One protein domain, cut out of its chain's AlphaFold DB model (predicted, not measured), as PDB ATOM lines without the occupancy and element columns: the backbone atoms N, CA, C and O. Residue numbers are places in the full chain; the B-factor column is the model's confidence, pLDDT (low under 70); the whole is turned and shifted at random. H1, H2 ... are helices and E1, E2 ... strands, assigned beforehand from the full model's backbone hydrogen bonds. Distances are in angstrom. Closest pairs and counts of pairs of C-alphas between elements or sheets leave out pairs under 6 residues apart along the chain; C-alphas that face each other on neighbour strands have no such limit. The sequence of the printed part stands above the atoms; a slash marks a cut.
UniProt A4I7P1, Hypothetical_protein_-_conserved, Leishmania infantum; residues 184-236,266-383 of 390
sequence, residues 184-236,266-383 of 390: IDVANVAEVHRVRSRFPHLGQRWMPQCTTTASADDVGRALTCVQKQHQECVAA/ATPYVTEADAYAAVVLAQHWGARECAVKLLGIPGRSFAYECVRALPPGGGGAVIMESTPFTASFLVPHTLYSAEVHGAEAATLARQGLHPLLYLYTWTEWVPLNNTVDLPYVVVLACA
ATOM      1  N   ILE A 184     108.112 240.646 286.165       96.08
ATOM      2  CA  ILE A 184     107.639 242.020 286.287       96.08
ATOM      3  C   ILE A 184     107.577 242.669 284.913       96.08
ATOM      4  O   ILE A 184     108.389 242.357 284.034       96.08
ATOM      5  N   ASP A 185     106.620 243.566 284.732       95.77
ATOM      6  CA  ASP A 185     106.474 244.403 283.554       95.77
ATOM      7  C   ASP A 185     106.088 245.836 283.924       95.77
ATOM      8  O   ASP A 185     105.529 246.086 284.994       95.77
ATOM      9  N   VAL A 186     106.430 246.772 283.043       95.93
ATOM     10  CA  VAL A 186     106.087 248.189 283.148       95.93
ATOM     11  C   VAL A 186     105.518 248.596 281.800       95.93
ATOM     12  O   VAL A 186     106.167 248.349 280.792       95.93
ATOM     13  N   ALA A 187     104.346 249.223 281.794       93.97
ATOM     14  CA  ALA A 187     103.665 249.648 280.580       93.97
ATOM     15  C   ALA A 187     103.319 251.140 280.638       93.97
ATOM     16  O   ALA A 187     102.666 251.608 281.577       93.97
ATOM     17  N   ASN A 188     103.719 251.888 279.610       94.31
ATOM     18  CA  ASN A 188     103.322 253.286 279.443       94.31
ATOM     19  C   ASN A 188     101.865 253.380 278.954       94.31
ATOM     20  O   ASN A 188     101.557 253.029 277.813       94.31
ATOM     21  N   VAL A 189     100.964 253.901 279.792       92.82
ATOM     22  CA  VAL A 189      99.524 253.975 279.479       92.82
ATOM     23  C   VAL A 189      99.248 254.830 278.236       92.82
ATOM     24  O   VAL A 189      98.417 254.464 277.397       92.82
ATOM     25  N   ALA A 190      99.962 255.948 278.081       91.92
ATOM     26  CA  ALA A 190      99.804 256.830 276.929       91.92
ATOM     27  C   ALA A 190     100.264 256.145 275.632       91.92
ATOM     28  O   ALA A 190      99.630 256.297 274.587       91.92
ATOM     29  N   GLU A 191     101.330 255.345 275.701       88.89
ATOM     30  CA  GLU A 191     101.848 254.598 274.555       88.89
ATOM     31  C   GLU A 191     100.913 253.453 274.149       88.89
ATOM     32  O   GLU A 191     100.595 253.303 272.968       88.89
ATOM     33  N   VAL A 192     100.390 252.705 275.126       84.55
ATOM     34  CA  VAL A 192      99.362 251.673 274.918       84.55
ATOM     35  C   VAL A 192      98.160 252.268 274.179       84.55
ATOM     36  O   VAL A 192      97.703 251.714 273.175       84.55
ATOM     37  N   HIS A 193      97.680 253.439 274.606       82.91
ATOM     38  CA  HIS A 193      96.603 254.133 273.904       82.91
ATOM     39  C   HIS A 193      97.006 254.585 272.499       82.91
ATOM     40  O   HIS A 193      96.273 254.332 271.544       82.91
ATOM     41  N   ARG A 194      98.178 255.206 272.343       85.92
ATOM     42  CA  ARG A 194      98.675 255.663 271.039       85.92
ATOM     43  C   ARG A 194      98.729 254.518 270.030       85.92
ATOM     44  O   ARG A 194      98.323 254.695 268.881       85.92
ATOM     45  N   VAL A 195      99.225 253.349 270.438       82.69
ATOM     46  CA  VAL A 195      99.299 252.149 269.593       82.69
ATOM     47  C   VAL A 195      97.901 251.649 269.240       82.69
ATOM     48  O   VAL A 195      97.630 251.436 268.057       82.69
ATOM     49  N   ARG A 196      96.999 251.538 270.224       78.68
ATOM     50  CA  ARG A 196      95.599 251.141 270.004       78.68
ATOM     51  C   ARG A 196      94.905 252.043 268.986       78.68
ATOM     52  O   ARG A 196      94.282 251.545 268.051       78.68
ATOM     53  N   SER A 197      95.028 253.356 269.160       80.13
ATOM     54  CA  SER A 197      94.373 254.360 268.319       80.13
ATOM     55  C   SER A 197      94.968 254.405 266.913       80.13
ATOM     56  O   SER A 197      94.239 254.530 265.932       80.13
ATOM     57  N   ARG A 198      96.293 254.263 266.791       82.03
ATOM     58  CA  ARG A 198      96.981 254.294 265.493       82.03
ATOM     59  C   ARG A 198      96.773 253.020 264.679       82.03
ATOM     60  O   ARG A 198      96.754 253.082 263.451       82.03
ATOM     61  N   PHE A 199      96.648 251.872 265.337       80.14
ATOM     62  CA  PHE A 199      96.561 250.576 264.677       80.14
ATOM     63  C   PHE A 199      95.377 249.760 265.203       80.14
ATOM     64  O   PHE A 199      95.588 248.718 265.815       80.14
ATOM     65  N   PRO A 200      94.123 250.160 264.942       72.46
ATOM     66  CA  PRO A 200      92.952 249.510 265.537       72.46
ATOM     67  C   PRO A 200      92.841 248.022 265.175       72.46
ATOM     68  O   PRO A 200      92.478 247.204 266.015       72.46
ATOM     69  N   HIS A 201      93.229 247.647 263.954       71.73
ATOM     70  CA  HIS A 201      93.249 246.253 263.500       71.73
ATOM     71  C   HIS A 201      94.343 245.420 264.188       71.73
ATOM     72  O   HIS A 201      94.143 244.238 264.459       71.73
ATOM     73  N   LEU A 202      95.492 246.034 264.502       64.50
ATOM     74  CA  LEU A 202      96.526 245.390 265.314       64.50
ATOM     75  C   LEU A 202      96.076 245.336 266.765       64.50
ATOM     76  O   LEU A 202      96.209 244.292 267.376       64.50
ATOM     77  N   GLY A 203      95.448 246.392 267.282       61.19
ATOM     78  CA  GLY A 203      94.823 246.424 268.598       61.19
ATOM     79  C   GLY A 203      93.825 245.286 268.794       61.19
ATOM     80  O   GLY A 203      93.878 244.596 269.795       61.19
ATOM     81  N   GLN A 204      92.978 244.990 267.810       59.73
ATOM     82  CA  GLN A 204      92.028 243.874 267.909       59.73
ATOM     83  C   GLN A 204      92.690 242.494 267.979       59.73
ATOM     84  O   GLN A 204      92.116 241.579 268.566       59.73
ATOM     85  N   ARG A 205      93.860 242.333 267.349       54.96
ATOM     86  CA  ARG A 205      94.585 241.056 267.274       54.96
ATOM     87  C   ARG A 205      95.632 240.906 268.376       54.96
ATOM     88  O   ARG A 205      95.965 239.786 268.755       54.96
ATOM     89  N   TRP A 206      96.201 242.026 268.806       54.59
ATOM     90  CA  TRP A 206      97.393 242.129 269.639       54.59
ATOM     91  C   TRP A 206      97.193 242.913 270.918       54.59
ATOM     92  O   TRP A 206      98.120 243.070 271.698       54.59
ATOM     93  N   MET A 207      96.014 243.458 271.141       59.14
ATOM     94  CA  MET A 207      95.686 244.036 272.421       59.14
ATOM     95  C   MET A 207      94.485 243.265 272.962       59.14
ATOM     96  O   MET A 207      93.575 242.923 272.203       59.14
ATOM     97  N   PRO A 208      94.494 242.930 274.257       56.70
ATOM     98  CA  PRO A 208      93.328 242.403 274.946       56.70
ATOM     99  C   PRO A 208      92.090 243.214 274.545       56.70
ATOM    100  O   PRO A 208      92.106 244.445 274.620       56.70
ATOM    101  N   GLN A 209      91.028 242.551 274.073       55.90
ATOM    102  CA  GLN A 209      89.761 243.230 273.790       55.90
ATOM    103  C   GLN A 209      89.068 243.548 275.117       55.90
ATOM    104  O   GLN A 209      88.110 242.897 275.521       55.90
ATOM    105  N   CYS A 210      89.598 244.535 275.833       55.39
ATOM    106  CA  CYS A 210      88.986 245.066 277.036       55.39
ATOM    107  C   CYS A 210      87.818 245.964 276.618       55.39
ATOM    108  O   CYS A 210      87.992 247.155 276.354       55.39
ATOM    109  N   THR A 211      86.618 245.393 276.526       57.36
ATOM    110  CA  THR A 211      85.381 246.169 276.612       57.36
ATOM    111  C   THR A 211      85.076 246.383 278.086       57.36
ATOM    112  O   THR A 211      84.712 245.459 278.811       57.36
ATOM    113  N   THR A 212      85.279 247.610 278.557       58.05
ATOM    114  CA  THR A 212      84.972 247.961 279.940       58.05
ATOM    115  C   THR A 212      83.455 248.024 280.084       58.05
ATOM    116  O   THR A 212      82.814 248.883 279.481       58.05
ATOM    117  N   THR A 213      82.867 247.130 280.873       67.73
ATOM    118  CA  THR A 213      81.437 247.179 281.234       67.73
ATOM    119  C   THR A 213      81.179 248.037 282.477       67.73
ATOM    120  O   THR A 213      80.070 248.040 283.007       67.73
ATOM    121  N   ALA A 214      82.209 248.739 282.964       73.79
ATOM    122  CA  ALA A 214      82.153 249.573 284.155       73.79
ATOM    123  C   ALA A 214      81.182 250.750 283.967       73.79
ATOM    124  O   ALA A 214      81.140 251.371 282.903       73.79
ATOM    125  N   SER A 215      80.417 251.064 285.014       80.49
ATOM    126  CA  SER A 215      79.578 252.264 285.029       80.49
ATOM    127  C   SER A 215      80.438 253.535 285.062       80.49
ATOM    128  O   SER A 215      81.601 253.490 285.466       80.49
ATOM    129  N   ALA A 216      79.873 254.684 284.681       83.28
ATOM    130  CA  ALA A 216      80.576 255.969 284.779       83.28
ATOM    131  C   ALA A 216      81.051 256.254 286.219       83.28
ATOM    132  O   ALA A 216      82.176 256.701 286.425       83.28
ATOM    133  N   ASP A 217      80.234 255.900 287.215       84.38
ATOM    134  CA  ASP A 217      80.589 256.037 288.628       84.38
ATOM    135  C   ASP A 217      81.748 255.113 289.035       84.38
ATOM    136  O   ASP A 217      82.625 255.521 289.799       84.38
ATOM    137  N   ASP A 218      81.776 253.870 288.537       83.15
ATOM    138  CA  ASP A 218      82.900 252.951 288.763       83.15
ATOM    139  C   ASP A 218      84.182 253.476 288.121       83.15
ATOM    140  O   ASP A 218      85.236 253.448 288.754       83.15
ATOM    141  N   VAL A 219      84.084 253.992 286.892       84.10
ATOM    142  CA  VAL A 219      85.201 254.614 286.173       84.10
ATOM    143  C   VAL A 219      85.761 255.789 286.970       84.10
ATOM    144  O   VAL A 219      86.960 255.809 287.252       84.10
ATOM    145  N   GLY A 220      84.905 256.725 287.395       85.05
ATOM    146  CA  GLY A 220      85.322 257.908 288.148       85.05
ATOM    147  C   GLY A 220      85.964 257.545 289.490       85.05
ATOM    148  O   GLY A 220      87.035 258.055 289.835       85.05
ATOM    149  N   ARG A 221      85.372 256.595 290.231       84.02
ATOM    150  CA  ARG A 221      85.963 256.069 291.476       84.02
ATOM    151  C   ARG A 221      87.329 255.447 291.234       84.02
ATOM    152  O   ARG A 221      88.265 255.707 291.987       84.02
ATOM    153  N   ALA A 222      87.445 254.628 290.202       82.81
ATOM    154  CA  ALA A 222      88.660 253.892 289.939       82.81
ATOM    155  C   ALA A 222      89.793 254.821 289.460       82.81
ATOM    156  O   ALA A 222      90.908 254.735 289.976       82.81
ATOM    157  N   LEU A 223      89.511 255.783 288.573       86.09
ATOM    158  CA  LEU A 223      90.485 256.809 288.180       86.09
ATOM    159  C   LEU A 223      90.934 257.652 289.376       86.09
ATOM    160  O   LEU A 223      92.134 257.871 289.550       86.09
ATOM    161  N   THR A 224      90.002 258.026 290.255       84.58
ATOM    162  CA  THR A 224      90.330 258.709 291.513       84.58
ATOM    163  C   THR A 224      91.294 257.873 292.365       84.58
ATOM    164  O   THR A 224      92.231 258.414 292.955       84.58
ATOM    165  N   CYS A 225      91.101 256.550 292.437       82.88
ATOM    166  CA  CYS A 225      92.017 255.647 293.141       82.88
ATOM    167  C   CYS A 225      93.407 255.593 292.490       82.88
ATOM    168  O   CYS A 225      94.396 255.575 293.211       82.88
ATOM    169  N   VAL A 226      93.499 255.607 291.158       83.34
ATOM    170  CA  VAL A 226      94.779 255.619 290.424       83.34
ATOM    171  C   VAL A 226      95.543 256.937 290.612       83.34
ATOM    172  O   VAL A 226      96.770 256.940 290.739       83.34
ATOM    173  N   GLN A 227      94.832 258.067 290.661       83.04
ATOM    174  CA  GLN A 227      95.412 259.401 290.866       83.04
ATOM    175  C   GLN A 227      95.924 259.612 292.297       83.04
ATOM    176  O   GLN A 227      96.962 260.253 292.515       83.04
ATOM    177  N   LYS A 228      95.210 259.062 293.287       76.78
ATOM    178  CA  LYS A 228      95.646 259.069 294.683       76.78
ATOM    179  C   LYS A 228      96.888 258.191 294.807       76.78
ATOM    180  O   LYS A 228      96.822 256.980 294.645       76.78
ATOM    181  N   GLN A 229      98.035 258.796 295.127       65.70
ATOM    182  CA  GLN A 229      99.195 257.991 295.508       65.70
ATOM    183  C   GLN A 229      98.819 257.219 296.761       65.70
ATOM    184  O   GLN A 229      98.498 257.835 297.780       65.70
ATOM    185  N   HIS A 230      98.884 255.896 296.707       59.08
ATOM    186  CA  HIS A 230      98.827 255.144 297.939       59.08
ATOM    187  C   HIS A 230     100.072 255.504 298.766       59.08
ATOM    188  O   HIS A 230     101.191 255.530 298.241       59.08
ATOM    189  N   GLN A 231      99.878 255.860 300.039       55.96
ATOM    190  CA  GLN A 231     100.963 255.906 301.018       55.96
ATOM    191  C   GLN A 231     101.396 254.462 301.280       55.96
ATOM    192  O   GLN A 231     100.997 253.843 302.259       55.96
ATOM    193  N   GLU A 232     102.162 253.888 300.363       54.58
ATOM    194  CA  GLU A 232     102.871 252.650 300.650       54.58
ATOM    195  C   GLU A 232     103.996 252.932 301.654       54.58
ATOM    196  O   GLU A 232     104.570 254.028 301.676       54.58
ATOM    197  N   CYS A 233     104.347 251.924 302.459       52.17
ATOM    198  CA  CYS A 233     105.598 251.900 303.219       52.17
ATOM    199  C   CYS A 233     106.772 251.783 302.238       52.17
ATOM    200  O   CYS A 233     107.372 250.728 302.070       52.17
ATOM    201  N   VAL A 234     107.063 252.868 301.530       53.96
ATOM    202  CA  VAL A 234     108.166 252.938 300.584       53.96
ATOM    203  C   VAL A 234     109.398 253.406 301.333       53.96
ATOM    204  O   VAL A 234     109.469 254.552 301.775       53.96
ATOM    205  N   ALA A 235     110.414 252.552 301.415       55.67
ATOM    206  CA  ALA A 235     111.750 253.028 301.738       55.67
ATOM    207  C   ALA A 235     112.283 253.789 300.514       55.67
ATOM    208  O   ALA A 235     112.714 253.187 299.525       55.67
ATOM    209  N   ALA A 236     112.210 255.121 300.544       57.21
ATOM    210  CA  ALA A 236     112.890 255.947 299.555       57.21
ATOM    211  C   ALA A 236     114.403 255.790 299.762       57.21
ATOM    212  O   ALA A 236     114.960 256.237 300.765       57.21
ATOM    213  N   ALA A 266      99.380 264.255 273.591       85.65
ATOM    214  CA  ALA A 266      99.430 264.701 272.195       85.65
ATOM    215  C   ALA A 266      98.172 264.300 271.396       85.65
ATOM    216  O   ALA A 266      97.782 264.979 270.451       85.65
ATOM    217  N   THR A 267      97.533 263.193 271.777       84.83
ATOM    218  CA  THR A 267      96.193 262.812 271.324       84.83
ATOM    219  C   THR A 267      95.346 262.586 272.574       84.83
ATOM    220  O   THR A 267      95.428 261.504 273.155       84.83
ATOM    221  N   PRO A 268      94.617 263.615 273.043       86.74
ATOM    222  CA  PRO A 268      93.812 263.517 274.249       86.74
ATOM    223  C   PRO A 268      92.750 262.430 274.144       86.74
ATOM    224  O   PRO A 268      92.190 262.185 273.073       86.74
ATOM    225  N   TYR A 269      92.435 261.822 275.281       84.93
ATOM    226  CA  TYR A 269      91.286 260.934 275.375       84.93
ATOM    227  C   TYR A 269      89.989 261.745 275.322       84.93
ATOM    228  O   TYR A 269      89.916 262.843 275.878       84.93
ATOM    229  N   VAL A 270      88.964 261.197 274.666       84.90
ATOM    230  CA  VAL A 270      87.669 261.876 274.503       84.90
ATOM    231  C   VAL A 270      86.890 261.874 275.817       84.90
ATOM    232  O   VAL A 270      86.223 262.853 276.145       84.90
ATOM    233  N   THR A 271      86.992 260.786 276.584       86.88
ATOM    234  CA  THR A 271      86.254 260.595 277.835       86.88
ATOM    235  C   THR A 271      87.125 259.998 278.941       86.88
ATOM    236  O   THR A 271      88.160 259.381 278.682       86.88
ATOM    237  N   GLU A 272      86.671 260.120 280.191       87.15
ATOM    238  CA  GLU A 272      87.244 259.386 281.331       87.15
ATOM    239  C   GLU A 272      87.213 257.870 281.110       87.15
ATOM    240  O   GLU A 272      88.154 257.166 281.473       87.15
ATOM    241  N   ALA A 273      86.164 257.366 280.454       84.74
ATOM    242  CA  ALA A 273      86.028 255.951 280.132       84.74
ATOM    243  C   ALA A 273      87.173 255.465 279.230       84.74
ATOM    244  O   ALA A 273      87.695 254.370 279.431       84.74
ATOM    245  N   ASP A 274      87.620 256.293 278.282       84.49
ATOM    246  CA  ASP A 274      88.746 255.959 277.409       84.49
ATOM    247  C   ASP A 274      90.082 255.963 278.165       84.49
ATOM    248  O   ASP A 274      90.920 255.083 277.943       84.49
ATOM    249  N   ALA A 275      90.275 256.922 279.079       88.67
ATOM    250  CA  ALA A 275      91.457 256.984 279.939       88.67
ATOM    251  C   ALA A 275      91.535 255.753 280.856       88.67
ATOM    252  O   ALA A 275      92.568 255.085 280.932       88.67
ATOM    253  N   TYR A 276      90.410 255.399 281.480       86.83
ATOM    254  CA  TYR A 276      90.243 254.182 282.267       86.83
ATOM    255  C   TYR A 276      90.542 252.930 281.438       86.83
ATOM    256  O   TYR A 276      91.375 252.111 281.825       86.83
ATOM    257  N   ALA A 277      89.943 252.811 280.249       83.71
ATOM    258  CA  ALA A 277      90.155 251.673 279.364       83.71
ATOM    259  C   ALA A 277      91.622 251.525 278.937       83.71
ATOM    260  O   ALA A 277      92.081 250.405 278.725       83.71
ATOM    261  N   ALA A 278      92.379 252.618 278.811       87.56
ATOM    262  CA  ALA A 278      93.805 252.538 278.509       87.56
ATOM    263  C   ALA A 278      94.649 252.052 279.688       87.56
ATOM    264  O   ALA A 278      95.587 251.286 279.469       87.56
ATOM    265  N   VAL A 279      94.315 252.438 280.920       89.16
ATOM    266  CA  VAL A 279      94.988 251.908 282.117       89.16
ATOM    267  C   VAL A 279      94.695 250.414 282.269       89.16
ATOM    268  O   VAL A 279      95.633 249.634 282.432       89.16
ATOM    269  N   VAL A 280      93.429 250.000 282.122       85.99
ATOM    270  CA  VAL A 280      93.034 248.578 282.101       85.99
ATOM    271  C   VAL A 280      93.861 247.828 281.057       85.99
ATOM    272  O   VAL A 280      94.431 246.771 281.318       85.99
ATOM    273  N   LEU A 281      93.967 248.397 279.857       85.57
ATOM    274  CA  LEU A 281      94.689 247.772 278.762       85.57
ATOM    275  C   LEU A 281      96.188 247.649 279.043       85.57
ATOM    276  O   LEU A 281      96.783 246.631 278.697       85.57
ATOM    277  N   ALA A 282      96.787 248.641 279.701       89.41
ATOM    278  CA  ALA A 282      98.173 248.587 280.150       89.41
ATOM    279  C   ALA A 282      98.388 247.506 281.227       89.41
ATOM    280  O   ALA A 282      99.398 246.808 281.194       89.41
ATOM    281  N   GLN A 283      97.422 247.291 282.130       88.74
ATOM    282  CA  GLN A 283      97.458 246.181 283.095       88.74
ATOM    283  C   GLN A 283      97.398 244.821 282.405       88.74
ATOM    284  O   GLN A 283      98.198 243.936 282.712       88.74
ATOM    285  N   HIS A 284      96.487 244.650 281.444       84.83
ATOM    286  CA  HIS A 284      96.401 243.401 280.689       84.83
ATOM    287  C   HIS A 284      97.652 243.163 279.832       84.83
ATOM    288  O   HIS A 284      98.132 242.032 279.749       84.83
ATOM    289  N   TRP A 285      98.211 244.221 279.238       85.32
ATOM    290  CA  TRP A 285      99.487 244.162 278.526       85.32
ATOM    291  C   TRP A 285     100.611 243.672 279.445       85.32
ATOM    292  O   TRP A 285     101.261 242.674 279.138       85.32
ATOM    293  N   GLY A 286     100.777 244.294 280.616       89.93
ATOM    294  CA  GLY A 286     101.821 243.907 281.564       89.93
ATOM    295  C   GLY A 286     101.653 242.491 282.119       89.93
ATOM    296  O   GLY A 286     102.631 241.752 282.240       89.93
ATOM    297  N   ALA A 287     100.416 242.059 282.391       87.80
ATOM    298  CA  ALA A 287     100.125 240.690 282.825       87.80
ATOM    299  C   ALA A 287     100.559 239.655 281.776       87.80
ATOM    300  O   ALA A 287     101.165 238.633 282.110       87.80
ATOM    301  N   ARG A 288     100.307 239.947 280.495       82.78
ATOM    302  CA  ARG A 288     100.771 239.117 279.383       82.78
ATOM    303  C   ARG A 288     102.291 239.079 279.319       82.78
ATOM    304  O   ARG A 288     102.854 237.987 279.277       82.78
ATOM    305  N   GLU A 289     102.954 240.232 279.292       86.31
ATOM    306  CA  GLU A 289     104.420 240.292 279.215       86.31
ATOM    307  C   GLU A 289     105.070 239.543 280.380       86.31
ATOM    308  O   GLU A 289     106.062 238.833 280.200       86.31
ATOM    309  N   CYS A 290     104.462 239.587 281.565       90.44
ATOM    310  CA  CYS A 290     104.883 238.754 282.680       90.44
ATOM    311  C   CYS A 290     104.740 237.251 282.388       90.44
ATOM    312  O   CYS A 290     105.692 236.507 282.615       90.44
ATOM    313  N   ALA A 291     103.608 236.791 281.845       86.36
ATOM    314  CA  ALA A 291     103.421 235.386 281.464       86.36
ATOM    315  C   ALA A 291     104.458 234.920 280.420       86.36
ATOM    316  O   ALA A 291     105.023 233.831 280.543       86.36
ATOM    317  N   VAL A 292     104.779 235.771 279.437       83.29
ATOM    318  CA  VAL A 292     105.853 235.524 278.457       83.29
ATOM    319  C   VAL A 292     107.208 235.393 279.158       83.29
ATOM    320  O   VAL A 292     107.965 234.457 278.891       83.29
ATOM    321  N   LYS A 293     107.516 236.309 280.082       88.46
ATOM    322  CA  LYS A 293     108.780 236.315 280.830       88.46
ATOM    323  C   LYS A 293     108.930 235.096 281.739       88.46
ATOM    324  O   LYS A 293     110.039 234.568 281.802       88.46
ATOM    325  N   LEU A 294     107.855 234.635 282.387       86.57
ATOM    326  CA  LEU A 294     107.848 233.433 283.238       86.57
ATOM    327  C   LEU A 294     108.230 232.168 282.464       86.57
ATOM    328  O   LEU A 294     108.880 231.282 283.005       86.57
ATOM    329  N   LEU A 295     107.861 232.096 281.185       75.90
ATOM    330  CA  LEU A 295     108.200 230.968 280.321       75.90
ATOM    331  C   LEU A 295     109.677 230.938 279.916       75.90
ATOM    332  O   LEU A 295     110.166 229.892 279.492       75.90
ATOM    333  N   GLY A 296     110.376 232.072 280.009       70.09
ATOM    334  CA  GLY A 296     111.805 232.168 279.719       70.09
ATOM    335  C   GLY A 296     112.191 231.897 278.262       70.09
ATOM    336  O   GLY A 296     113.378 231.762 277.989       70.09
ATOM    337  N   ILE A 297     111.239 231.816 277.323       58.08
ATOM    338  CA  ILE A 297     111.522 231.470 275.921       58.08
ATOM    339  C   ILE A 297     111.938 232.729 275.147       58.08
ATOM    340  O   ILE A 297     111.089 233.590 274.902       58.08
ATOM    341  N   PRO A 298     113.204 232.847 274.703       57.77
ATOM    342  CA  PRO A 298     113.633 233.983 273.900       57.77
ATOM    343  C   PRO A 298     112.908 233.999 272.547       57.77
ATOM    344  O   PRO A 298     112.773 232.965 271.893       57.77
ATOM    345  N   GLY A 299     112.460 235.175 272.106       51.12
ATOM    346  CA  GLY A 299     111.971 235.389 270.738       51.12
ATOM    347  C   GLY A 299     110.581 234.830 270.406       51.12
ATOM    348  O   GLY A 299     110.187 234.881 269.242       51.12
ATOM    349  N   ARG A 300     109.812 234.319 271.379       54.35
ATOM    350  CA  ARG A 300     108.404 233.952 271.153       54.35
ATOM    351  C   ARG A 300     107.449 235.088 271.509       54.35
ATOM    352  O   ARG A 300     107.472 235.603 272.619       54.35
ATOM    353  N   SER A 301     106.539 235.389 270.586       54.04
ATOM    354  CA  SER A 301     105.303 236.132 270.845       54.04
ATOM    355  C   SER A 301     104.147 235.153 271.066       54.04
ATOM    356  O   SER A 301     103.998 234.203 270.297       54.04
ATOM    357  N   PHE A 302     103.321 235.390 272.083       55.30
ATOM    358  CA  PHE A 302     102.214 234.505 272.463       55.30
ATOM    359  C   PHE A 302     100.855 234.968 271.943       55.30
ATOM    360  O   PHE A 302     100.678 236.156 271.634       55.30
ATOM    361  N   ALA A 303      99.897 234.034 271.894       55.05
ATOM    362  CA  ALA A 303      98.497 234.346 271.647       55.05
ATOM    363  C   ALA A 303      97.922 235.134 272.838       55.05
ATOM    364  O   ALA A 303      98.115 234.780 274.000       55.05
ATOM    365  N   TYR A 304      97.240 236.241 272.544       53.59
ATOM    366  CA  TYR A 304      96.842 237.247 273.537       53.59
ATOM    367  C   TYR A 304      95.780 236.764 274.530       53.59
ATOM    368  O   TYR A 304      95.699 237.288 275.634       53.59
ATOM    369  N   GLU A 305      95.017 235.733 274.175       60.45
ATOM    370  CA  GLU A 305      93.933 235.183 274.999       60.45
ATOM    371  C   GLU A 305      94.393 234.137 276.027       60.45
ATOM    372  O   GLU A 305      93.555 233.443 276.614       60.45
ATOM    373  N   CYS A 306      95.707 233.964 276.216       64.28
ATOM    374  CA  CYS A 306      96.220 232.909 277.085       64.28
ATOM    375  C   CYS A 306      95.926 233.168 278.565       64.28
ATOM    376  O   CYS A 306      95.649 232.207 279.268       64.28
ATOM    377  N   VAL A 307      95.923 234.420 279.036       70.90
ATOM    378  CA  VAL A 307      95.627 234.759 280.439       70.90
ATOM    379  C   VAL A 307      94.136 235.060 280.593       70.90
ATOM    380  O   VAL A 307      93.630 236.000 279.982       70.90
ATOM    381  N   ARG A 308      93.418 234.273 281.401       74.06
ATOM    382  CA  ARG A 308      91.974 234.439 281.635       74.06
ATOM    383  C   ARG A 308      91.641 234.579 283.114       74.06
ATOM    384  O   ARG A 308      92.391 234.137 283.983       74.06
ATOM    385  N   ALA A 309      90.482 235.187 283.375       69.30
ATOM    386  CA  ALA A 309      89.845 235.175 284.685       69.30
ATOM    387  C   ALA A 309      89.707 233.737 285.173       69.30
ATOM    388  O   ALA A 309      89.111 232.913 284.476       69.30
ATOM    389  N   LEU A 310      90.168 233.459 286.388       67.50
ATOM    390  CA  LEU A 310      89.651 232.297 287.088       67.50
ATOM    391  C   LEU A 310      88.185 232.569 287.445       67.50
ATOM    392  O   LEU A 310      87.884 233.655 287.957       67.50
ATOM    393  N   PRO A 311      87.263 231.624 287.205       58.22
ATOM    394  CA  PRO A 311      85.954 231.707 287.828       58.22
ATOM    395  C   PRO A 311      86.144 231.760 289.354       58.22
ATOM    396  O   PRO A 311      87.106 231.175 289.858       58.22
ATOM    397  N   PRO A 312      85.264 232.449 290.104       53.97
ATOM    398  CA  PRO A 312      85.312 232.452 291.562       53.97
ATOM    399  C   PRO A 312      85.142 231.012 292.071       53.97
ATOM    400  O   PRO A 312      84.036 230.492 292.174       53.97
ATOM    401  N   GLY A 313      86.260 230.328 292.299       51.17
ATOM    402  CA  GLY A 313      86.291 228.947 292.753       51.17
ATOM    403  C   GLY A 313      86.123 228.900 294.264       51.17
ATOM    404  O   GLY A 313      86.923 229.478 294.998       51.17
ATOM    405  N   GLY A 314      85.099 228.198 294.743       42.05
ATOM    406  CA  GLY A 314      84.993 227.864 296.159       42.05
ATOM    407  C   GLY A 314      86.076 226.854 296.543       42.05
ATOM    408  O   GLY A 314      86.125 225.772 295.968       42.05
ATOM    409  N   GLY A 315      86.925 227.184 297.522       40.46
ATOM    410  CA  GLY A 315      87.608 226.150 298.316       40.46
ATOM    411  C   GLY A 315      89.138 226.146 298.392       40.46
ATOM    412  O   GLY A 315      89.683 225.168 298.889       40.46
ATOM    413  N   GLY A 316      89.853 227.196 297.972       47.21
ATOM    414  CA  GLY A 316      91.294 227.335 298.250       47.21
ATOM    415  C   GLY A 316      91.591 228.590 299.067       47.21
ATOM    416  O   GLY A 316      91.208 229.676 298.650       47.21
ATOM    417  N   ALA A 317      92.293 228.478 300.201       48.27
ATOM    418  CA  ALA A 317      92.583 229.617 301.087       48.27
ATOM    419  C   ALA A 317      93.310 230.782 300.379       48.27
ATOM    420  O   ALA A 317      93.035 231.940 300.672       48.27
ATOM    421  N   VAL A 318      94.166 230.495 299.389       49.36
ATOM    422  CA  VAL A 318      94.852 231.536 298.596       49.36
ATOM    423  C   VAL A 318      93.881 232.323 297.702       49.36
ATOM    424  O   VAL A 318      94.118 233.491 297.413       49.36
ATOM    425  N   ILE A 319      92.772 231.704 297.283       49.19
ATOM    426  CA  ILE A 319      91.769 232.325 296.401       49.19
ATOM    427  C   ILE A 319      90.951 233.375 297.165       49.19
ATOM    428  O   ILE A 319      90.457 234.319 296.554       49.19
ATOM    429  N   MET A 320      90.835 233.263 298.495       48.26
ATOM    430  CA  MET A 320      89.972 234.154 299.281       48.26
ATOM    431  C   MET A 320      90.420 235.622 299.283       48.26
ATOM    432  O   MET A 320      89.583 236.495 299.492       48.26
ATOM    433  N   GLU A 321      91.700 235.907 299.028       58.72
ATOM    434  CA  GLU A 321      92.239 237.277 299.038       58.72
ATOM    435  C   GLU A 321      92.435 237.869 297.632       58.72
ATOM    436  O   GLU A 321      92.720 239.059 297.494       58.72
ATOM    437  N   SER A 322      92.286 237.062 296.576       61.59
ATOM    438  CA  SER A 322      92.522 237.499 295.199       61.59
ATOM    439  C   SER A 322      91.222 237.811 294.462       61.59
ATOM    440  O   SER A 322      90.304 236.996 294.426       61.59
ATOM    441  N   THR A 323      91.166 238.962 293.792       64.83
ATOM    442  CA  THR A 323      90.061 239.294 292.879       64.83
ATOM    443  C   THR A 323      90.263 238.567 291.533       64.83
ATOM    444  O   THR A 323      91.401 238.452 291.068       64.83
ATOM    445  N   PRO A 324      89.216 238.054 290.860       64.91
ATOM    446  CA  PRO A 324      89.382 237.418 289.554       64.91
ATOM    447  C   PRO A 324      89.895 238.407 288.501       64.91
ATOM    448  O   PRO A 324      89.521 239.581 288.500       64.91
ATOM    449  N   PHE A 325      90.730 237.926 287.577       66.44
ATOM    450  CA  PHE A 325      91.252 238.719 286.462       66.44
ATOM    451  C   PHE A 325      90.160 239.091 285.437       66.44
ATOM    452  O   PHE A 325      89.802 238.260 284.619       66.44
ATOM    453  N   THR A 326      89.609 240.311 285.443       69.01
ATOM    454  CA  THR A 326      88.488 240.709 284.558       69.01
ATOM    455  C   THR A 326      88.868 241.778 283.528       69.01
ATOM    456  O   THR A 326      89.916 242.418 283.613       69.01
ATOM    457  N   ALA A 327      87.984 242.018 282.553       65.19
ATOM    458  CA  ALA A 327      88.124 243.107 281.581       65.19
ATOM    459  C   ALA A 327      87.913 244.516 282.179       65.19
ATOM    460  O   ALA A 327      88.164 245.495 281.485       65.19
ATOM    461  N   SER A 328      87.479 244.632 283.441       66.61
ATOM    462  CA  SER A 328      87.198 245.903 284.138       66.61
ATOM    463  C   SER A 328      88.245 246.202 285.225       66.61
ATOM    464  O   SER A 328      87.933 246.659 286.324       66.61
ATOM    465  N   PHE A 329      89.500 245.857 284.954       64.40
ATOM    466  CA  PHE A 329      90.612 245.980 285.894       64.40
ATOM    467  C   PHE A 329      91.001 247.430 286.148       64.40
ATOM    468  O   PHE A 329      91.318 248.122 285.193       64.40
ATOM    469  N   LEU A 330      91.017 247.889 287.404       66.48
ATOM    470  CA  LEU A 330      91.652 249.173 287.732       66.48
ATOM    471  C   LEU A 330      91.848 249.443 289.229       66.48
ATOM    472  O   LEU A 330      91.991 250.597 289.620       66.48
ATOM    473  N   VAL A 331      91.815 248.436 290.101       73.14
ATOM    474  CA  VAL A 331      92.074 248.709 291.520       73.14
ATOM    475  C   VAL A 331      93.586 248.580 291.728       73.14
ATOM    476  O   VAL A 331      94.102 247.461 291.711       73.14
ATOM    477  N   PRO A 332      94.341 249.691 291.846       74.83
ATOM    478  CA  PRO A 332      95.763 249.595 292.139       74.83
ATOM    479  C   PRO A 332      95.955 248.907 293.494       74.83
ATOM    480  O   PRO A 332      95.056 248.897 294.336       74.83
ATOM    481  N   HIS A 333      97.128 248.323 293.702       77.23
ATOM    482  CA  HIS A 333      97.493 247.596 294.916       77.23
ATOM    483  C   HIS A 333      96.569 246.413 295.234       77.23
ATOM    484  O   HIS A 333      96.399 246.040 296.392       77.23
ATOM    485  N   THR A 334      95.986 245.802 294.201       79.69
ATOM    486  CA  THR A 334      95.113 244.634 294.341       79.69
ATOM    487  C   THR A 334      95.820 243.375 293.861       79.69
ATOM    488  O   THR A 334      96.494 243.377 292.828       79.69
ATOM    489  N   LEU A 335      95.669 242.301 294.638       83.64
ATOM    490  CA  LEU A 335      96.076 240.961 294.248       83.64
ATOM    491  C   LEU A 335      94.968 240.321 293.423       83.64
ATOM    492  O   LEU A 335      93.804 240.275 293.827       83.64
ATOM    493  N   TYR A 336      95.352 239.778 292.282       85.30
ATOM    494  CA  TYR A 336      94.448 239.127 291.365       85.30
ATOM    495  C   TYR A 336      94.903 237.720 291.025       85.30
ATOM    496  O   TYR A 336      96.095 237.420 291.044       85.30
ATOM    497  N   SER A 337      93.948 236.870 290.671       85.45
ATOM    498  CA  SER A 337      94.210 235.512 290.207       85.45
ATOM    499  C   SER A 337      93.793 235.352 288.750       85.45
ATOM    500  O   SER A 337      92.665 235.697 288.373       85.45
ATOM    501  N   ALA A 338      94.686 234.786 287.950       86.27
ATOM    502  CA  ALA A 338      94.448 234.452 286.554       86.27
ATOM    503  C   ALA A 338      94.965 233.046 286.246       86.27
ATOM    504  O   ALA A 338      95.785 232.502 286.980       86.27
ATOM    505  N   GLU A 339      94.526 232.465 285.138       86.54
ATOM    506  CA  GLU A 339      95.052 231.195 284.644       86.54
ATOM    507  C   GLU A 339      95.529 231.338 283.203       86.54
ATOM    508  O   GLU A 339      94.907 232.013 282.380       86.54
ATOM    509  N   VAL A 340      96.661 230.703 282.909       85.00
ATOM    510  CA  VAL A 340      97.174 230.542 281.555       85.00
ATOM    511  C   VAL A 340      96.537 229.309 280.929       85.00
ATOM    512  O   VAL A 340      96.691 228.201 281.434       85.00
ATOM    513  N   HIS A 341      95.876 229.485 279.791       83.04
ATOM    514  CA  HIS A 341      95.232 228.426 279.018       83.04
ATOM    515  C   HIS A 341      95.983 228.128 277.712       83.04
ATOM    516  O   HIS A 341      96.923 228.822 277.331       83.04
ATOM    517  N   GLY A 342      95.554 227.077 277.010       84.26
ATOM    518  CA  GLY A 342      96.041 226.756 275.668       84.26
ATOM    519  C   GLY A 342      97.441 226.134 275.635       84.26
ATOM    520  O   GLY A 342      97.865 225.432 276.558       84.26
ATOM    521  N   ALA A 343      98.163 226.364 274.536       82.65
ATOM    522  CA  ALA A 343      99.512 225.826 274.331       82.65
ATOM    523  C   ALA A 343     100.528 226.422 275.326       82.65
ATOM    524  O   ALA A 343     101.546 225.804 275.657       82.65
ATOM    525  N   GLU A 344     100.236 227.616 275.824       82.98
ATOM    526  CA  GLU A 344     100.982 228.356 276.826       82.98
ATOM    527  C   GLU A 344     100.966 227.645 278.177       82.98
ATOM    528  O   GLU A 344     102.027 227.450 278.769       82.98
ATOM    529  N   ALA A 345      99.805 227.136 278.600       85.58
ATOM    530  CA  ALA A 345      99.656 226.349 279.824       85.58
ATOM    531  C   ALA A 345     100.553 225.104 279.810       85.58
ATOM    532  O   ALA A 345     101.283 224.819 280.760       85.58
ATOM    533  N   ALA A 346     100.554 224.385 278.682       85.74
ATOM    534  CA  ALA A 346     101.415 223.224 278.484       85.74
ATOM    535  C   ALA A 346     102.902 223.610 278.489       85.74
ATOM    536  O   ALA A 346     103.752 222.826 278.906       85.74
ATOM    537  N   THR A 347     103.232 224.816 278.028       84.54
ATOM    538  CA  THR A 347     104.605 225.328 278.045       84.54
ATOM    539  C   THR A 347     105.049 225.675 279.464       84.54
ATOM    540  O   THR A 347     106.152 225.285 279.836       84.54
ATOM    541  N   LEU A 348     104.187 226.299 280.276       86.00
ATOM    542  CA  LEU A 348     104.452 226.540 281.701       86.00
ATOM    543  C   LEU A 348     104.678 225.217 282.425       86.00
ATOM    544  O   LEU A 348     105.681 225.058 283.112       86.00
ATOM    545  N   ALA A 349     103.811 224.232 282.181       87.88
ATOM    546  CA  ALA A 349     103.941 222.904 282.765       87.88
ATOM    547  C   ALA A 349     105.283 222.235 282.416       87.88
ATOM    548  O   ALA A 349     105.904 221.637 283.292       87.88
ATOM    549  N   ARG A 350     105.761 222.374 281.169       86.49
ATOM    550  CA  ARG A 350     107.088 221.878 280.750       86.49
ATOM    551  C   ARG A 350     108.250 222.608 281.428       86.49
ATOM    552  O   ARG A 350     109.301 222.004 281.588       86.49
ATOM    553  N   GLN A 351     108.062 223.864 281.827       84.70
ATOM    554  CA  GLN A 351     109.026 224.634 282.626       84.70
ATOM    555  C   GLN A 351     108.866 224.401 284.136       84.70
ATOM    556  O   GLN A 351     109.463 225.109 284.942       84.70
ATOM    557  N   GLY A 352     108.034 223.435 284.535       88.35
ATOM    558  CA  GLY A 352     107.785 223.141 285.939       88.35
ATOM    559  C   GLY A 352     106.934 224.184 286.652       88.35
ATOM    560  O   GLY A 352     106.977 224.255 287.873       88.35
ATOM    561  N   LEU A 353     106.152 224.986 285.930       90.02
ATOM    562  CA  LEU A 353     105.274 226.007 286.497       90.02
ATOM    563  C   LEU A 353     103.805 225.569 286.435       90.02
ATOM    564  O   LEU A 353     103.366 224.855 285.526       90.02
ATOM    565  N   HIS A 354     103.023 225.982 287.425       89.47
ATOM    566  CA  HIS A 354     101.571 225.884 287.378       89.47
ATOM    567  C   HIS A 354     101.025 226.938 286.399       89.47
ATOM    568  O   HIS A 354     101.559 228.044 286.349       89.47
ATOM    569  N   PRO A 355      99.949 226.653 285.641       88.84
ATOM    570  CA  PRO A 355      99.285 227.669 284.818       88.84
ATOM    571  C   PRO A 355      98.618 228.789 285.632       88.84
ATOM    572  O   PRO A 355      98.175 229.775 285.057       88.84
ATOM    573  N   LEU A 356      98.542 228.649 286.958       89.30
ATOM    574  CA  LEU A 356      97.958 229.645 287.853       89.30
ATOM    575  C   LEU A 356      98.925 230.816 288.021       89.30
ATOM    576  O   LEU A 356     100.086 230.604 288.372       89.30
ATOM    577  N   LEU A 357      98.423 232.030 287.817       88.93
ATOM    578  CA  LEU A 357      99.149 233.273 288.023       88.93
ATOM    579  C   LEU A 357      98.502 234.088 289.135       88.93
ATOM    580  O   LEU A 357      97.286 234.288 289.151       88.93
ATOM    581  N   TYR A 358      99.344 234.638 290.001       89.88
ATOM    582  CA  TYR A 358      98.969 235.728 290.889       89.88
ATOM    583  C   TYR A 358      99.547 237.023 290.346       89.88
ATOM    584  O   TYR A 358     100.744 237.099 290.076       89.88
ATOM    585  N   LEU A 359      98.695 238.024 290.167       90.16
ATOM    586  CA  LEU A 359      99.033 239.306 289.567       90.16
ATOM    587  C   LEU A 359      98.855 240.408 290.607       90.16
ATOM    588  O   LEU A 359      97.788 240.535 291.197       90.16
ATOM    589  N   TYR A 360      99.881 241.221 290.813       91.22
ATOM    590  CA  TYR A 360      99.816 242.421 291.636       91.22
ATOM    591  C   TYR A 360     100.156 243.628 290.770       91.22
ATOM    592  O   TYR A 360     101.138 243.607 290.030       91.22
ATOM    593  N   THR A 361      99.335 244.673 290.822       90.11
ATOM    594  CA  THR A 361      99.475 245.834 289.935       90.11
ATOM    595  C   THR A 361      99.318 247.136 290.691       90.11
ATOM    596  O   THR A 361      98.488 247.250 291.586       90.11
ATOM    597  N   TRP A 362     100.107 248.134 290.311       91.83
ATOM    598  CA  TRP A 362     100.002 249.499 290.809       91.83
ATOM    599  C   TRP A 362     100.373 250.491 289.708       91.83
ATOM    600  O   TRP A 362     100.743 250.108 288.597       91.83
ATOM    601  N   THR A 363     100.228 251.782 290.006       91.72
ATOM    602  CA  THR A 363     100.562 252.862 289.071       91.72
ATOM    603  C   THR A 363     101.718 253.691 289.600       91.72
ATOM    604  O   THR A 363     101.719 254.144 290.743       91.72
ATOM    605  N   GLU A 364     102.686 253.932 288.728       92.83
ATOM    606  CA  GLU A 364     103.786 254.854 288.936       92.83
ATOM    607  C   GLU A 364     103.594 256.099 288.087       92.83
ATOM    608  O   GLU A 364     103.172 256.033 286.940       92.83
ATOM    609  N   TRP A 365     103.906 257.251 288.664       93.01
ATOM    610  CA  TRP A 365     103.709 258.544 288.016       93.01
ATOM    611  C   TRP A 365     105.051 259.179 287.679       93.01
ATOM    612  O   TRP A 365     105.913 259.272 288.562       93.01
ATOM    613  N   VAL A 366     105.214 259.606 286.426       93.14
ATOM    614  CA  VAL A 366     106.422 260.270 285.912       93.14
ATOM    615  C   VAL A 366     106.074 261.630 285.321       93.14
ATOM    616  O   VAL A 366     105.121 261.699 284.547       93.14
ATOM    617  N   PRO A 367     106.851 262.689 285.592       92.74
ATOM    618  CA  PRO A 367     106.634 263.990 284.971       92.74
ATOM    619  C   PRO A 367     106.734 263.921 283.443       92.74
ATOM    620  O   PRO A 367     107.776 263.564 282.894       92.74
ATOM    621  N   LEU A 368     105.664 264.302 282.747       92.12
ATOM    622  CA  LEU A 368     105.700 264.573 281.307       92.12
ATOM    623  C   LEU A 368     106.202 265.989 281.043       92.12
ATOM    624  O   LEU A 368     106.964 266.226 280.109       92.12
ATOM    625  N   ASN A 369     105.753 266.926 281.871       90.73
ATOM    626  CA  ASN A 369     106.161 268.321 281.882       90.73
ATOM    627  C   ASN A 369     105.998 268.878 283.309       90.73
ATOM    628  O   ASN A 369     105.706 268.142 284.251       90.73
ATOM    629  N   ASN A 370     106.168 270.187 283.477       86.54
ATOM    630  CA  ASN A 370     106.093 270.826 284.795       86.54
ATOM    631  C   ASN A 370     104.692 270.804 285.427       86.54
ATOM    632  O   ASN A 370     104.556 271.029 286.628       86.54
ATOM    633  N   THR A 371     103.653 270.533 284.638       88.29
ATOM    634  CA  THR A 371     102.249 270.615 285.055       88.29
ATOM    635  C   THR A 371     101.523 269.276 285.042       88.29
ATOM    636  O   THR A 371     100.426 269.202 285.577       88.29
ATOM    637  N   VAL A 372     102.100 268.233 284.440       92.26
ATOM    638  CA  VAL A 372     101.423 266.953 284.206       92.26
ATOM    639  C   VAL A 372     102.373 265.791 284.447       92.26
ATOM    640  O   VAL A 372     103.474 265.751 283.891       92.26
ATOM    641  N   ASP A 373     101.893 264.812 285.207       93.64
ATOM    642  CA  ASP A 373     102.508 263.500 285.359       93.64
ATOM    643  C   ASP A 373     101.729 262.468 284.521       93.64
ATOM    644  O   ASP A 373     100.504 262.530 284.418       93.64
ATOM    645  N   LEU A 374     102.426 261.485 283.951       94.10
ATOM    646  CA  LEU A 374     101.828 260.364 283.228       94.10
ATOM    647  C   LEU A 374     101.878 259.065 284.028       94.10
ATOM    648  O   LEU A 374     102.894 258.796 284.683       94.10
ATOM    649  N   PRO A 375     100.822 258.237 283.936       94.76
ATOM    650  CA  PRO A 375     100.792 256.949 284.595       94.76
ATOM    651  C   PRO A 375     101.535 255.886 283.782       94.76
ATOM    652  O   PRO A 375     101.361 255.732 282.570       94.76
ATOM    653  N   TYR A 376     102.314 255.099 284.505       95.14
ATOM    654  CA  TYR A 376     102.906 253.842 284.089       95.14
ATOM    655  C   TYR A 376     102.310 252.750 284.958       95.14
ATOM    656  O   TYR A 376     102.317 252.847 286.185       95.14
ATOM    657  N   VAL A 377     101.796 251.702 284.336       94.23
ATOM    658  CA  VAL A 377     101.303 250.545 285.072       94.23
ATOM    659  C   VAL A 377     102.470 249.606 285.318       94.23
ATOM    660  O   VAL A 377     103.153 249.217 284.376       94.23
ATOM    661  N   VAL A 378     102.675 249.218 286.573       95.24
ATOM    662  CA  VAL A 378     103.596 248.140 286.926       95.24
ATOM    663  C   VAL A 378     102.775 246.899 287.242       95.24
ATOM    664  O   VAL A 378     101.761 246.973 287.944       95.24
ATOM    665  N   VAL A 379     103.194 245.761 286.697       94.03
ATOM    666  CA  VAL A 379     102.575 244.457 286.943       94.03
ATOM    667  C   VAL A 379     103.646 243.490 287.408       94.03
ATOM    668  O   VAL A 379     104.642 243.283 286.727       94.03
ATOM    669  N   LEU A 380     103.422 242.876 288.560       94.54
ATOM    670  CA  LEU A 380     104.149 241.714 289.041       94.54
ATOM    671  C   LEU A 380     103.269 240.486 288.823       94.54
ATOM    672  O   LEU A 380     102.120 240.474 289.254       94.54
ATOM    673  N   ALA A 381     103.820 239.438 288.225       92.77
ATOM    674  CA  ALA A 381     103.224 238.113 288.235       92.77
ATOM    675  C   ALA A 381     104.090 237.138 289.027       92.77
ATOM    676  O   ALA A 381     105.320 237.204 288.970       92.77
ATOM    677  N   CYS A 382     103.462 236.169 289.685       91.80
ATOM    678  CA  CYS A 382     104.144 234.955 290.104       91.80
ATOM    679  C   CYS A 382     103.351 233.703 289.721       91.80
ATOM    680  O   CYS A 382     102.120 233.721 289.663       91.80
ATOM    681  N   ALA A 383     104.080 232.623 289.450       90.64
ATOM    682  CA  ALA A 383     103.531 231.298 289.198       90.64
ATOM    683  C   ALA A 383     104.120 230.302 290.208       90.64
ATOM    684  O   ALA A 383     105.346 230.293 290.387       90.64
TER     685      ALA A 383
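AT A GLANCE: This is residues 184 to 236 and 266 to 383 of the 390 residues of the protein "Hypothetical_protein_-_conserved" of Leishmania infantum (UniProt A4I7P1). A strongly twisted sheet of five strands, curled like part of a barrel, wraps round one long helix, H4, which lies in its hollow. H3 packs on H4 at its residues 272 to 276 and H1 at its residues 278 to 282, H6 meets its other end, H2 follows H1 at a corner, and short H5 lies off beside E3. The printed part has 171 residues, with six named helices and five named strands in the order E1 H1 H2 H3 H4 E2 H5 E3 H6 E4 E5; its class is mixed. The sheet's order is E1 E5 E4 E3 E2, antiparallel throughout. The whole is compact, with a radius of gyration of the C-alphas of 16.2 A and spans of 49 by 37 by 36 A.

IN THESE COORDINATES: In the sheet, E1 is residues 184 to 188, beginning at C-alpha 184 (107.639, 242.020, 286.287). E5, residues 373 to 383, is 32.4 A long and ends at C-alpha 383 (103.531, 231.298, 289.198). E4 is residues 356 to 367, 35.5 A; E3 is residues 334 to 340, 19.1 A; E2 is residues 307 to 309. H4, residues 272 to 295, measures 35.3 A from C-alpha 272 (87.244, 259.386, 281.331). H1 is residues 189 to 198, H2 200 to 206, H3 216 to 227, H5 317 to 321 and H6 342 to 350.

HOW THE PARTS SIT: E4 and E5 form a hairpin, with N 376 and O 364 2.7 A apart. E1 pairs with E5 through N 185 and O 379, 2.8 A; E3 with E4 through N 336 and O 359, 2.8 A; E2 with E3 through N 308 and O 339, 2.9 A. Residues 323 to 324 pair, parallel, with 336 to 337 of E3. H4 is on one face of the sheet, making two layers, a helix and a sheet; its closest C-alphas to E5 are Gly 286 and Val 379, 5.5 A. H1 touches H4, about perpendicular at 80 degrees, closest at C-alphas 189 and 282, 5.6 A. H3 touches H4 at a steep tilt of 61 degrees, closest at C-alphas 219 and 273, 6.2 A. H4 and H6 only just touch, with 3 pairs of C-alphas within 8 A, only at their ends; C-alphas 295 and 348 are closest, 6.0 A. H1 and H2 touch only at the corner, C-alphas 196 and 203 being closest, 5.0 A. H3, H5 and H6 only graze the sheet. Every O i to N i+4 pair is within hydrogen-bond range in H1, H2, H3 and H4, against 4 of 5 in H6 and 0 of 1 in H5, where 1 of 2 O i to N i+3 pairs is.

THE WHOLE: The C-alphas of Gly 315 and Asn 370, the farthest apart, are 50.2 A from each other. Residues 237 to 265 are not printed, and C-alphas 236 and 266 are 31.7 A apart across this cut. The links H4 to E2 and H5 to E3 are long. Mean pLDDT of the printed part is 77.6, with residues 202 to 213, 229 to 236, 297 to 306 and 309 to 330 under 70.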